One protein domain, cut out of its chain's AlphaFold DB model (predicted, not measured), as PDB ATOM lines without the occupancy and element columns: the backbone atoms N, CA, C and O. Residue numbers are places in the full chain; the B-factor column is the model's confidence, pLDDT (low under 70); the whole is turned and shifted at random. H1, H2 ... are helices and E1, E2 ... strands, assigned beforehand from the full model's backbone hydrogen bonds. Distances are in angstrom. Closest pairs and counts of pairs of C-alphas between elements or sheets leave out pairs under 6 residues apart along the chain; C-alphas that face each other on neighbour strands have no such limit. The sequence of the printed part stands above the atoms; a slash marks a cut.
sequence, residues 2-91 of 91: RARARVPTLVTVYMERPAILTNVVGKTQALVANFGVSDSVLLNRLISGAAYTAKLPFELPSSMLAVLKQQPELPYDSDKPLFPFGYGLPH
ATOM      1  N   ARG A   2     113.148 142.228 177.509       49.47
ATOM      2  CA  ARG A   2     113.279 143.667 177.839       49.47
ATOM      3  C   ARG A   2     114.647 144.048 178.441       49.47
ATOM      4  O   ARG A   2     114.988 145.220 178.443       49.47
ATOM      5  N   ALA A   3     115.455 143.078 178.880       54.19
ATOM      6  CA  ALA A   3     116.720 143.331 179.584       54.19
ATOM      7  C   ALA A   3     117.877 143.852 178.696       54.19
ATOM      8  O   ALA A   3     118.773 144.533 179.188       54.19
ATOM      9  N   ARG A   4     117.862 143.585 177.381       52.88
ATOM     10  CA  ARG A   4     119.017 143.861 176.502       52.88
ATOM     11  C   ARG A   4     119.294 145.324 176.205       52.88
ATOM     12  O   ARG A   4     120.405 145.636 175.801       52.88
ATOM     13  N   ALA A   5     118.313 146.211 176.356       60.59
ATOM     14  CA  ALA A   5     118.503 147.600 175.946       60.59
ATOM     15  C   ALA A   5     119.580 148.322 176.779       60.59
ATOM     16  O   ALA A   5     120.023 149.392 176.375       60.59
ATOM     17  N   ARG A   6     119.982 147.772 177.941       74.25
ATOM     18  CA  ARG A   6     120.930 148.424 178.861       74.25
ATOM     19  C   ARG A   6     121.962 147.511 179.532       74.25
ATOM     20  O   ARG A   6     122.895 148.042 180.119       74.25
ATOM     21  N   VAL A   7     121.829 146.182 179.465       87.06
ATOM     22  CA  VAL A   7     122.743 145.257 180.164       87.06
ATOM     23  C   VAL A   7     123.329 144.228 179.187       87.06
ATOM     24  O   VAL A   7     122.553 143.520 178.528       87.06
ATOM     25  N   PRO A   8     124.670 144.103 179.095       87.69
ATOM     26  CA  PRO A   8     125.315 143.029 178.347       87.69
ATOM     27  C   PRO A   8     124.775 141.673 178.796       87.69
ATOM     28  O   PRO A   8     124.802 141.332 179.975       87.69
ATOM     29  N   THR A   9     124.229 140.912 177.852       90.38
ATOM     30  CA  THR A   9     123.621 139.607 178.126       90.38
ATOM     31  C   THR A   9     124.437 138.534 177.429       90.38
ATOM     32  O   THR A   9     124.652 138.631 176.218       90.38
ATOM     33  N   LEU A  10     124.859 137.524 178.186       91.56
ATOM     34  CA  LEU A  10     125.489 136.309 177.687       91.56
ATOM     35  C   LEU A  10     124.495 135.155 177.820       91.56
ATOM     36  O   LEU A  10     123.825 135.025 178.843       91.56
ATOM     37  N   VAL A  11     124.392 134.333 176.782       93.94
ATOM     38  CA  VAL A  11     123.516 133.159 176.767       93.94
ATOM     39  C   VAL A  11     124.383 131.915 176.690       93.94
ATOM     40  O   VAL A  11     125.229 131.802 175.805       93.94
ATOM     41  N   THR A  12     124.152 130.978 177.602       94.31
ATOM     42  CA  THR A  12     124.690 129.621 177.521       94.31
ATOM     43  C   THR A  12     123.575 128.673 177.093       94.31
ATOM     44  O   THR A  12     122.447 128.788 177.573       94.31
ATOM     45  N   VAL A  13     123.866 127.771 176.162       94.69
ATOM     46  CA  VAL A  13     122.921 126.763 175.670       94.69
ATOM     47  C   VAL A  13     123.547 125.400 175.888       94.69
ATOM     48  O   VAL A  13     124.611 125.124 175.336       94.69
ATOM     49  N   TYR A  14     122.890 124.557 176.687       94.88
ATOM     50  CA  TYR A  14     123.246 123.145 176.758       94.88
ATOM     51  C   TYR A  14     122.841 122.472 175.445       94.88
ATOM     52  O   TYR A  14     121.686 122.573 175.031       94.88
ATOM     53  N   MET A  15     123.803 121.858 174.760       94.12
ATOM     54  CA  MET A  15     123.676 121.520 173.349       94.12
ATOM     55  C   MET A  15     124.169 120.101 173.058       94.12
ATOM     56  O   MET A  15     125.215 119.893 172.464       94.12
ATOM     57  N   GLU A  16     123.388 119.100 173.453       92.19
ATOM     58  CA  GLU A  16     123.622 117.698 173.066       92.19
ATOM     59  C   GLU A  16     123.295 117.417 171.586       92.19
ATOM     60  O   GLU A  16     123.787 116.452 171.006       92.19
ATOM     61  N   ARG A  17     122.458 118.263 170.969       91.56
ATOM     62  CA  ARG A  17     122.001 118.178 169.576       91.56
ATOM     63  C   ARG A  17     121.915 119.579 168.955       91.56
ATOM     64  O   ARG A  17     121.748 120.547 169.706       91.56
ATOM     65  N   PRO A  18     121.986 119.706 167.616       93.19
ATOM     66  CA  PRO A  18     121.829 120.989 166.939       93.19
ATOM     67  C   PRO A  18     120.522 121.695 167.311       93.19
ATOM     68  O   PRO A  18     119.459 121.077 167.374       93.19
ATOM     69  N   ALA A  19     120.594 123.009 167.518       94.12
ATOM     70  CA  ALA A  19     119.447 123.854 167.839       94.12
ATOM     71  C   ALA A  19     119.309 125.002 166.831       94.12
ATOM     72  O   ALA A  19     120.300 125.544 166.342       94.12
ATOM     73  N   ILE A  20     118.073 125.428 166.564       95.31
ATOM     74  CA  ILE A  20     117.807 126.630 165.762       95.31
ATOM     75  C   ILE A  20     117.899 127.846 166.680       95.31
ATOM     76  O   ILE A  20     117.040 128.052 167.536       95.31
ATOM     77  N   LEU A  21     118.939 128.660 166.489       95.75
ATOM     78  CA  LEU A  21     119.263 129.788 167.375       95.75
ATOM     79  C   LEU A  21     119.104 131.163 166.713       95.75
ATOM     80  O   LEU A  21     119.504 132.183 167.279       95.75
ATOM     81  N   THR A  22     118.492 131.231 165.528       94.06
ATOM     82  CA  THR A  22     118.288 132.486 164.779       94.06
ATOM     83  C   THR A  22     117.499 133.536 165.561       94.06
ATOM     84  O   THR A  22     117.730 134.735 165.415       94.06
ATOM     85  N   ASN A  23     116.620 133.111 166.467       91.88
ATOM     86  CA  ASN A  23     115.871 133.998 167.353       91.88
ATOM     87  C   ASN A  23     116.697 134.562 168.529       91.88
ATOM     88  O   ASN A  23     116.206 135.489 169.184       91.88
ATOM     89  N   VAL A  24     117.897 134.029 168.799       91.38
ATOM     90  CA  VAL A  24     118.769 134.383 169.935       91.38
ATOM     91  C   VAL A  24     120.074 135.053 169.503       91.38
ATOM     92  O   VAL A  24     120.512 135.953 170.207       91.38
ATOM     93  N   VAL A  25     120.690 134.692 168.370       90.50
ATOM     94  CA  VAL A  25     122.034 135.191 167.983       90.50
ATOM     95  C   VAL A  25     122.103 136.723 167.911       90.50
ATOM     96  O   VAL A  25     122.934 137.330 168.578       90.50
ATOM     97  N   GLY A  26     121.162 137.384 167.225       88.19
ATOM     98  CA  GLY A  26     121.072 138.859 167.215       88.19
ATOM     99  C   GLY A  26     120.630 139.462 168.559       88.19
ATOM    100  O   GLY A  26     120.649 140.677 168.766       88.19
ATOM    101  N   LYS A  27     120.217 138.593 169.487       90.00
ATOM    102  CA  LYS A  27     119.715 138.876 170.830       90.00
ATOM    103  C   LYS A  27     120.700 138.473 171.939       90.00
ATOM    104  O   LYS A  27     120.298 138.444 173.097       90.00
ATOM    105  N   THR A  28     121.982 138.242 171.656       91.69
ATOM    106  CA  THR A  28     122.998 138.077 172.715       91.69
ATOM    107  C   THR A  28     124.331 138.773 172.395       91.69
ATOM    108  O   THR A  28     124.608 139.056 171.235       91.69
ATOM    109  N   GLN A  29     125.074 139.206 173.423       91.31
ATOM    110  CA  GLN A  29     126.427 139.768 173.253       91.31
ATOM    111  C   GLN A  29     127.430 138.642 172.985       91.31
ATOM    112  O   GLN A  29     128.363 138.804 172.208       91.31
ATOM    113  N   ALA A  30     127.209 137.500 173.633       91.25
ATOM    114  CA  ALA A  30     127.965 136.278 173.432       91.25
ATOM    115  C   ALA A  30     127.043 135.068 173.597       91.25
ATOM    116  O   ALA A  30     126.113 135.068 174.410       91.25
ATOM    117  N   LEU A  31     127.304 134.031 172.811       93.69
ATOM    118  CA  LEU A  31     126.606 132.757 172.875       93.69
ATOM    119  C   LEU A  31     127.639 131.670 173.162       93.69
ATOM    120  O   LEU A  31     128.608 131.535 172.418       93.69
ATOM    121  N   VAL A  32     127.423 130.901 174.223       94.31
ATOM    122  CA  VAL A  32     128.278 129.773 174.596       94.31
ATOM    123  C   VAL A  32     127.475 128.490 174.442       94.31
ATOM    124  O   VAL A  32     126.492 128.278 175.146       94.31
ATOM    125  N   ALA A  33     127.892 127.630 173.518       95.00
ATOM    126  CA  ALA A  33     127.417 126.254 173.479       95.00
ATOM    127  C   ALA A  33     128.168 125.459 174.553       95.00
ATOM    128  O   ALA A  33     129.401 125.431 174.555       95.00
ATOM    129  N   ASN A  34     127.437 124.846 175.477       94.06
ATOM    130  CA  ASN A  34     128.000 123.985 176.504       94.06
ATOM    131  C   ASN A  34     127.489 122.552 176.312       94.06
ATOM    132  O   ASN A  34     126.352 122.340 175.903       94.06
ATOM    133  N   PHE A  35     128.336 121.570 176.602       94.38
ATOM    134  CA  PHE A  35     128.075 120.156 176.314       94.38
ATOM    135  C   PHE A  35     128.065 119.326 177.607       94.38
ATOM    136  O   PHE A  35     128.622 118.236 177.655       94.38
ATOM    137  N   GLY A  36     127.476 119.874 178.678       93.38
ATOM    138  CA  GLY A  36     127.374 119.191 179.976       93.38
ATOM    139  C   GLY A  36     128.528 119.506 180.928       93.38
ATOM    140  O   GLY A  36     128.884 118.694 181.776       93.38
ATOM    141  N   VAL A  37     129.137 120.684 180.777       94.00
ATOM    142  CA  VAL A  37     130.147 121.185 181.721       94.00
ATOM    143  C   VAL A  37     129.486 121.553 183.051       94.00
ATOM    144  O   VAL A  37     128.340 121.998 183.071       94.00
ATOM    145  N   SER A  38     130.212 121.416 184.160       95.69
ATOM    146  CA  SER A  38     129.717 121.891 185.453       95.69
ATOM    147  C   SER A  38     129.632 123.419 185.494       95.69
ATOM    148  O   SER A  38     130.415 124.118 184.841       95.69
ATOM    149  N   ASP A  39     128.750 123.946 186.341       93.69
ATOM    150  CA  ASP A  39     128.602 125.391 186.548       93.69
ATOM    151  C   ASP A  39     129.911 126.048 186.995       93.69
ATOM    152  O   ASP A  39     130.259 127.127 186.522       93.69
ATOM    153  N   SER A  40     130.679 125.377 187.858       95.69
ATOM    154  CA  SER A  40     131.982 125.871 188.308       95.69
ATOM    155  C   SER A  40     132.958 126.046 187.145       95.69
ATOM    156  O   SER A  40     133.611 127.081 187.042       95.69
ATOM    157  N   VAL A  41     133.029 125.072 186.236       94.25
ATOM    158  CA  VAL A  41     133.890 125.140 185.051       94.25
ATOM    159  C   VAL A  41     133.388 126.212 184.089       94.25
ATOM    160  O   VAL A  41     134.195 126.998 183.592       94.25
ATOM    161  N   LEU A  42     132.075 126.289 183.857       93.06
ATOM    162  CA  LEU A  42     131.469 127.298 182.992       93.06
ATOM    163  C   LEU A  42     131.761 128.716 183.492       93.06
ATOM    164  O   LEU A  42     132.278 129.538 182.736       93.06
ATOM    165  N   LEU A  43     131.460 128.997 184.761       93.69
ATOM    166  CA  LEU A  43     131.647 130.313 185.366       93.69
ATOM    167  C   LEU A  43     133.121 130.695 185.418       93.69
ATOM    168  O   LEU A  43     133.467 131.786 184.968       93.69
ATOM    169  N   ASN A  44     133.994 129.787 185.870       94.50
ATOM    170  CA  ASN A  44     135.438 130.019 185.865       94.50
ATOM    171  C   ASN A  44     135.923 130.361 184.460       94.50
ATOM    172  O   ASN A  44     136.675 131.314 184.278       94.50
ATOM    173  N   ARG A  45     135.457 129.628 183.444       92.62
ATOM    174  CA  ARG A  45     135.868 129.883 182.070       92.62
ATOM    175  C   ARG A  45     135.431 131.260 181.584       92.62
ATOM    176  O   ARG A  45     136.261 131.976 181.029       92.62
ATOM    177  N   LEU A  46     134.177 131.630 181.839       91.56
ATOM    178  CA  LEU A  46     133.594 132.914 181.445       91.56
ATOM    179  C   LEU A  46     134.338 134.124 182.028       91.56
ATOM    180  O   LEU A  46     134.384 135.165 181.378       91.56
ATOM    181  N   ILE A  47     134.931 133.990 183.219       91.12
ATOM    182  CA  ILE A  47     135.635 135.089 183.905       91.12
ATOM    183  C   ILE A  47     137.168 135.004 183.806       91.12
ATOM    184  O   ILE A  47     137.849 135.973 184.119       91.12
ATOM    185  N   SER A  48     137.725 133.871 183.360       90.44
ATOM    186  CA  SER A  48     139.178 133.606 183.361       90.44
ATOM    187  C   SER A  48     140.003 134.388 182.329       90.44
ATOM    188  O   SER A  48     141.224 134.263 182.321       90.44
ATOM    189  N   GLY A  49     139.373 135.137 181.415       85.56
ATOM    190  CA  GLY A  49     140.052 135.878 180.336       85.56
ATOM    191  C   GLY A  49     140.755 135.007 179.282       85.56
ATOM    192  O   GLY A  49     141.300 135.527 178.312       85.56
ATOM    193  N   ALA A  50     140.749 133.683 179.439       89.06
ATOM    194  CA  ALA A  50     141.448 132.774 178.548       89.06
ATOM    195  C   ALA A  50     140.690 132.549 177.220       89.06
ATOM    196  O   ALA A  50     139.458 132.488 177.171       89.06
ATOM    197  N   ALA A  51     141.436 132.330 176.131       88.25
ATOM    198  CA  ALA A  51     140.898 132.209 174.770       88.25
ATOM    199  C   ALA A  51     140.129 130.898 174.510       88.25
ATOM    200  O   ALA A  51     140.624 129.812 174.812       88.25
ATOM    201  N   TYR A  52     138.927 130.979 173.932       90.94
ATOM    202  CA  TYR A  52     138.117 129.808 173.568       90.94
ATOM    203  C   TYR A  52     138.648 129.143 172.293       90.94
ATOM    204  O   TYR A  52     138.636 129.756 171.234       90.94
ATOM    205  N   THR A  53     139.082 127.887 172.390       92.00
ATOM    206  CA  THR A  53     139.663 127.124 171.265       92.00
ATOM    207  C   THR A  53     138.725 126.055 170.700       92.00
ATOM    208  O   THR A  53     138.964 125.539 169.609       92.00
ATOM    209  N   ALA A  54     137.656 125.714 171.427       92.94
ATOM    210  CA  ALA A  54     136.722 124.664 171.041       92.94
ATOM    211  C   ALA A  54     135.972 125.007 169.746       92.94
ATOM    212  O   ALA A  54     135.614 126.163 169.501       92.94
ATOM    213  N   LYS A  55     135.712 123.975 168.942       95.62
ATOM    214  CA  LYS A  55     134.972 124.052 167.681       95.62
ATOM    215  C   LYS A  55     133.711 123.193 167.760       95.62
ATOM    216  O   LYS A  55     133.707 122.171 168.443       95.62
ATOM    217  N   LEU A  56     132.644 123.622 167.090       96.19
ATOM    218  CA  LEU A  56     131.371 122.913 167.085       96.19
ATOM    219  C   LEU A  56     131.522 121.511 166.465       96.19
ATOM    220  O   LEU A  56     132.071 121.401 165.365       96.19
ATOM    221  N   PRO A  57     131.000 120.458 167.123       94.81
ATOM    222  CA  PRO A  57     131.063 119.083 166.624       94.81
ATOM    223  C   PRO A  57     129.970 118.759 165.590       94.81
ATOM    224  O   PRO A  57     129.939 117.657 165.057       94.81
ATOM    225  N   PHE A  58     129.071 119.702 165.310       93.50
ATOM    226  CA  PHE A  58     128.035 119.629 164.281       93.50
ATOM    227  C   PHE A  58     127.733 121.035 163.761       93.50
ATOM    228  O   PHE A  58     128.073 122.032 164.400       93.50
ATOM    229  N   GLU A  59     127.076 121.127 162.613       95.56
ATOM    230  CA  GLU A  59     126.533 122.400 162.147       95.56
ATOM    231  C   GLU A  59     125.247 122.781 162.893       95.56
ATOM    232  O   GLU A  59     124.525 121.930 163.416       95.56
ATOM    233  N   LEU A  60     124.949 124.078 162.932       96.12
ATOM    234  CA  LEU A  60     123.704 124.608 163.469       96.12
ATOM    235  C   LEU A  60     122.774 125.042 162.335       96.12
ATOM    236  O   LEU A  60     123.159 125.893 161.529       96.12
ATOM    237  N   PRO A  61     121.536 124.522 162.283       95.75
ATOM    238  CA  PRO A  61     120.608 124.832 161.207       95.75
ATOM    239  C   PRO A  61     120.148 126.293 161.262       95.75
ATOM    240  O   PRO A  61     119.943 126.878 162.330       95.75
ATOM    241  N   SER A  62     119.914 126.879 160.090       96.06
ATOM    242  CA  SER A  62     119.364 128.235 159.964       96.06
ATOM    243  C   SER A  62     117.853 128.302 160.224       96.06
ATOM    244  O   SER A  62     117.326 129.359 160.574       96.06
ATOM    245  N   SER A  63     117.127 127.188 160.075       95.69
ATOM    246  CA  SER A  63     115.671 127.127 160.262       95.69
ATOM    247  C   SER A  63     115.155 125.688 160.380       95.69
ATOM    248  O   SER A  63     115.865 124.745 160.044       95.69
ATOM    249  N   MET A  64     113.885 125.514 160.773       95.06
ATOM    250  CA  MET A  64     113.222 124.198 160.731       95.06
ATOM    251  C   MET A  64     113.136 123.652 159.304       95.06
ATOM    252  O   MET A  64     113.213 122.446 159.105       95.06
ATOM    253  N   LEU A  65     113.007 124.530 158.305       95.75
ATOM    254  CA  LEU A  65     112.992 124.114 156.907       95.75
ATOM    255  C   LEU A  65     114.347 123.538 156.472       95.75
ATOM    256  O   LEU A  65     114.362 122.596 155.691       95.75
ATOM    257  N   ALA A  66     115.463 124.080 156.974       94.81
ATOM    258  CA  ALA A  66     116.791 123.525 156.714       94.81
ATOM    259  C   ALA A  66     116.919 122.108 157.295       94.81
ATOM    260  O   ALA A  66     117.340 121.206 156.585       94.81
ATOM    261  N   VAL A  67     116.435 121.895 158.525       93.00
ATOM    262  CA  VAL A  67     116.401 120.565 159.161       93.00
ATOM    263  C   VAL A  67     115.594 119.563 158.333       93.00
ATOM    264  O   VAL A  67     116.043 118.448 158.113       93.00
ATOM    265  N   LEU A  68     114.413 119.954 157.841       94.25
ATOM    266  CA  LEU A  68     113.560 119.070 157.034       94.25
ATOM    267  C   LEU A  68     114.153 118.724 155.660       94.25
ATOM    268  O   LEU A  68     113.742 117.735 155.061       94.25
ATOM    269  N   LYS A  69     115.061 119.556 155.139       95.50
ATOM    270  CA  LYS A  69     115.745 119.329 153.858       95.50
ATOM    271  C   LYS A  69     117.043 118.537 154.002       95.50
ATOM    272  O   LYS A  69     117.561 118.092 152.983       95.50
ATOM    273  N   GLN A  70     117.557 118.414 155.223       92.12
ATOM    274  CA  GLN A  70     118.804 117.727 155.513       92.12
ATOM    275  C   GLN A  70     118.688 116.239 155.158       92.12
ATOM    276  O   GLN A  70     117.703 115.589 155.522       92.12
ATOM    277  N   GLN A  71     119.684 115.702 154.459       92.44
ATOM    278  CA  GLN A  71     119.761 114.291 154.097       92.44
ATOM    279  C   GLN A  71     120.303 113.483 155.285       92.44
ATOM    280  O   GLN A  71     121.422 113.737 155.731       92.44
ATOM    281  N   PRO A  72     119.557 112.498 155.819       86.94
ATOM    282  CA  PRO A  72     120.011 111.696 156.958       86.94
ATOM    283  C   PRO A  72     121.347 110.970 156.732       86.94
ATOM    284  O   PRO A  72     122.048 110.646 157.690       86.94
ATOM    285  N   GLU A  73     121.679 110.684 155.475       90.19
ATOM    286  CA  GLU A  73     122.870 109.964 155.040       90.19
ATOM    287  C   GLU A  73     124.115 110.844 154.850       90.19
ATOM    288  O   GLU A  73     125.216 110.300 154.730       90.19
ATOM    289  N   LEU A  74     123.976 112.177 154.844       90.56
ATOM    290  CA  LEU A  74     125.091 113.105 154.658       90.56
ATOM    291  C   LEU A  74     125.314 113.979 155.901       90.56
ATOM    292  O   LEU A  74     124.379 114.575 156.431       90.56
ATOM    293  N   PRO A  75     126.561 114.098 156.388       87.56
ATOM    294  CA  PRO A  75     126.878 115.072 157.417       87.56
ATOM    295  C   PRO A  75     127.050 116.471 156.812       87.56
ATOM    296  O   PRO A  75     127.681 116.637 155.769       87.56
ATOM    297  N   TYR A  76     126.590 117.482 157.550       88.75
ATOM    298  CA  TYR A  76     126.861 118.903 157.300       88.75
ATOM    299  C   TYR A  76     126.394 119.424 155.925       88.75
ATOM    300  O   TYR A  76     127.086 120.214 155.282       88.75
ATOM    301  N   ASP A  77     125.246 118.944 155.447       92.50
ATOM    302  CA  ASP A  77     124.669 119.261 154.137       92.50
ATOM    303  C   ASP A  77     123.599 120.369 154.187       92.50
ATOM    304  O   ASP A  77     122.968 120.663 153.167       92.50
ATOM    305  N   SER A  78     123.384 121.017 155.340       91.94
ATOM    306  CA  SER A  78     122.416 122.112 155.442       91.94
ATOM    307  C   SER A  78     122.756 123.258 154.485       91.94
ATOM    308  O   SER A  78     123.864 123.792 154.477       91.94
ATOM    309  N   ASP A  79     121.756 123.742 153.742       89.44
ATOM    310  CA  ASP A  79     121.898 124.986 152.981       89.44
ATOM    311  C   ASP A  79     122.034 126.177 153.946       89.44
ATOM    312  O   ASP A  79     121.131 126.465 154.740       89.44
ATOM    313  N   LYS A  80     123.174 126.879 153.862       93.50
ATOM    314  CA  LYS A  80     123.515 128.071 154.661       93.50
ATOM    315  C   LYS A  80     123.291 127.840 156.163       93.50
ATOM    316  O   LYS A  80     122.370 128.434 156.740       93.50
ATOM    317  N   PRO A  81     124.107 126.995 156.818       96.00
ATOM    318  CA  PRO A  81     123.984 126.777 158.251       96.00
ATOM    319  C   PRO A  81     124.204 128.096 159.004       96.00
ATOM    320  O   PRO A  81     124.992 128.945 158.588       96.00
ATOM    321  N   LEU A  82     123.514 128.266 160.135       96.25
ATOM    322  CA  LEU A  82     123.717 129.411 161.027       96.25
ATOM    323  C   LEU A  82     125.163 129.456 161.530       96.25
ATOM    324  O   LEU A  82     125.768 130.524 161.581       96.25
ATOM    325  N   PHE A  83     125.701 128.287 161.876       96.12
ATOM    326  CA  PHE A  83     127.117 128.079 162.146       96.12
ATOM    327  C   PHE A  83     127.543 126.747 161.520       96.12
ATOM    328  O   PHE A  83     126.907 125.735 161.814       96.12
ATOM    329  N   PRO A  84     128.573 126.715 160.661       96.38
ATOM    330  CA  PRO A  84     129.012 125.475 160.027       96.38
ATOM    331  C   PRO A  84     129.691 124.530 161.026       96.38
ATOM    332  O   PRO A  84     130.107 124.939 162.116       96.38
ATOM    333  N   PHE A  85     129.850 123.264 160.636       95.88
ATOM    334  CA  PHE A  85     130.705 122.325 161.363       95.88
ATOM    335  C   PHE A  85     132.110 122.908 161.568       95.88
ATOM    336  O   PHE A  85     132.656 123.585 160.694       95.88
ATOM    337  N   GLY A  86     132.693 122.671 162.744       95.69
ATOM    338  CA  GLY A  86     134.009 123.202 163.082       95.69
ATOM    339  C   GLY A  86     134.024 124.708 163.371       95.69
ATOM    340  O   GLY A  86     135.095 125.273 163.595       95.69
ATOM    341  N   TYR A  87     132.870 125.382 163.404       95.94
ATOM    342  CA  TYR A  87     132.810 126.792 163.771       95.94
ATOM    343  C   TYR A  87     133.187 127.008 165.241       95.94
ATOM    344  O   TYR A  87     132.804 126.261 166.137       95.94
ATOM    345  N   GLY A  88     133.915 128.084 165.496       94.62
ATOM    346  CA  GLY A  88     134.242 128.594 166.821       94.62
ATOM    347  C   GLY A  88     134.941 129.930 166.639       94.62
ATOM    348  O   GLY A  88     135.591 130.122 165.606       94.62
ATOM    349  N   LEU A  89     134.796 130.841 167.604       89.19
ATOM    350  CA  LEU A  89     135.324 132.198 167.470       89.19
ATOM    351  C   LEU A  89     136.823 132.167 167.106       89.19
ATOM    352  O   LEU A  89     137.569 131.377 167.696       89.19
ATOM    353  N   PRO A  90     137.253 132.949 166.102       73.69
ATOM    354  CA  PRO A  90     138.669 133.147 165.833       73.69
ATOM    355  C   PRO A  90     139.301 133.922 166.996       73.69
ATOM    356  O   PRO A  90     138.616 134.685 167.681       73.69
ATOM    357  N   HIS A  91     140.583 133.661 167.240       59.91
ATOM    358  CA  HIS A  91     141.382 134.377 168.233       59.91
ATOM    359  C   HIS A  91     141.695 135.799 167.772       59.91
ATOM    360  O   HIS A  91     141.911 135.972 166.550       59.91
TER     361      HIS A  91
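What this domain is: This is residues 2 to 91 of the 91 residues of an uncharacterized protein of Dickeya dianthicola (UniProt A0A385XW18). There is little regular structure: loops make most of the domain, with two short parallel strands, E1 and E2, side by side near the middle and H2 and H3 toward opposite ends. Named elements, in order E1, H1, E2, H2, H3, hold 29 of the 90 printed residues, a mixed class. The whole is only just compact, close to loose, with a radius of gyration of the C-alphas of 14.5 A and spans of 40 by 29 by 24 A.

How they stand to each other: E1, residues 10 to 14, and E2, residues 30 to 34, are parallel at 20 degrees; N 11 and O 30 are 3.0 A apart, within hydrogen-bond range. With H1, residues 22 to 25, they form a strand-helix-strand unit, two parallel neighbour strands joined through a helix, its crossover right-handed. The closest C-alphas of H1 and E2, Val 25 and Leu 31, are 7.1 A apart. H2, residues 39 to 47, and H3, residues 64 to 69, are apart; in both, every O i to N i+4 pair is within hydrogen-bond range. H1 is too short for such a pair.

Where its parts are: E1 begins at C-alpha 10, (125.489, 136.309, 177.687), and is 13.4 A long; E2 is 12.7 A, H2 12.3 A. H3 ends at C-alpha 69, (115.745, 119.329, 153.858).

The domain as a whole: The farthest C-alphas, Arg 6 and Glu 73, are 45.3 A apart. The printed part has no cut. H2 to H3 is a long link. Residues 2 to 5 and 91 have pLDDT under 70.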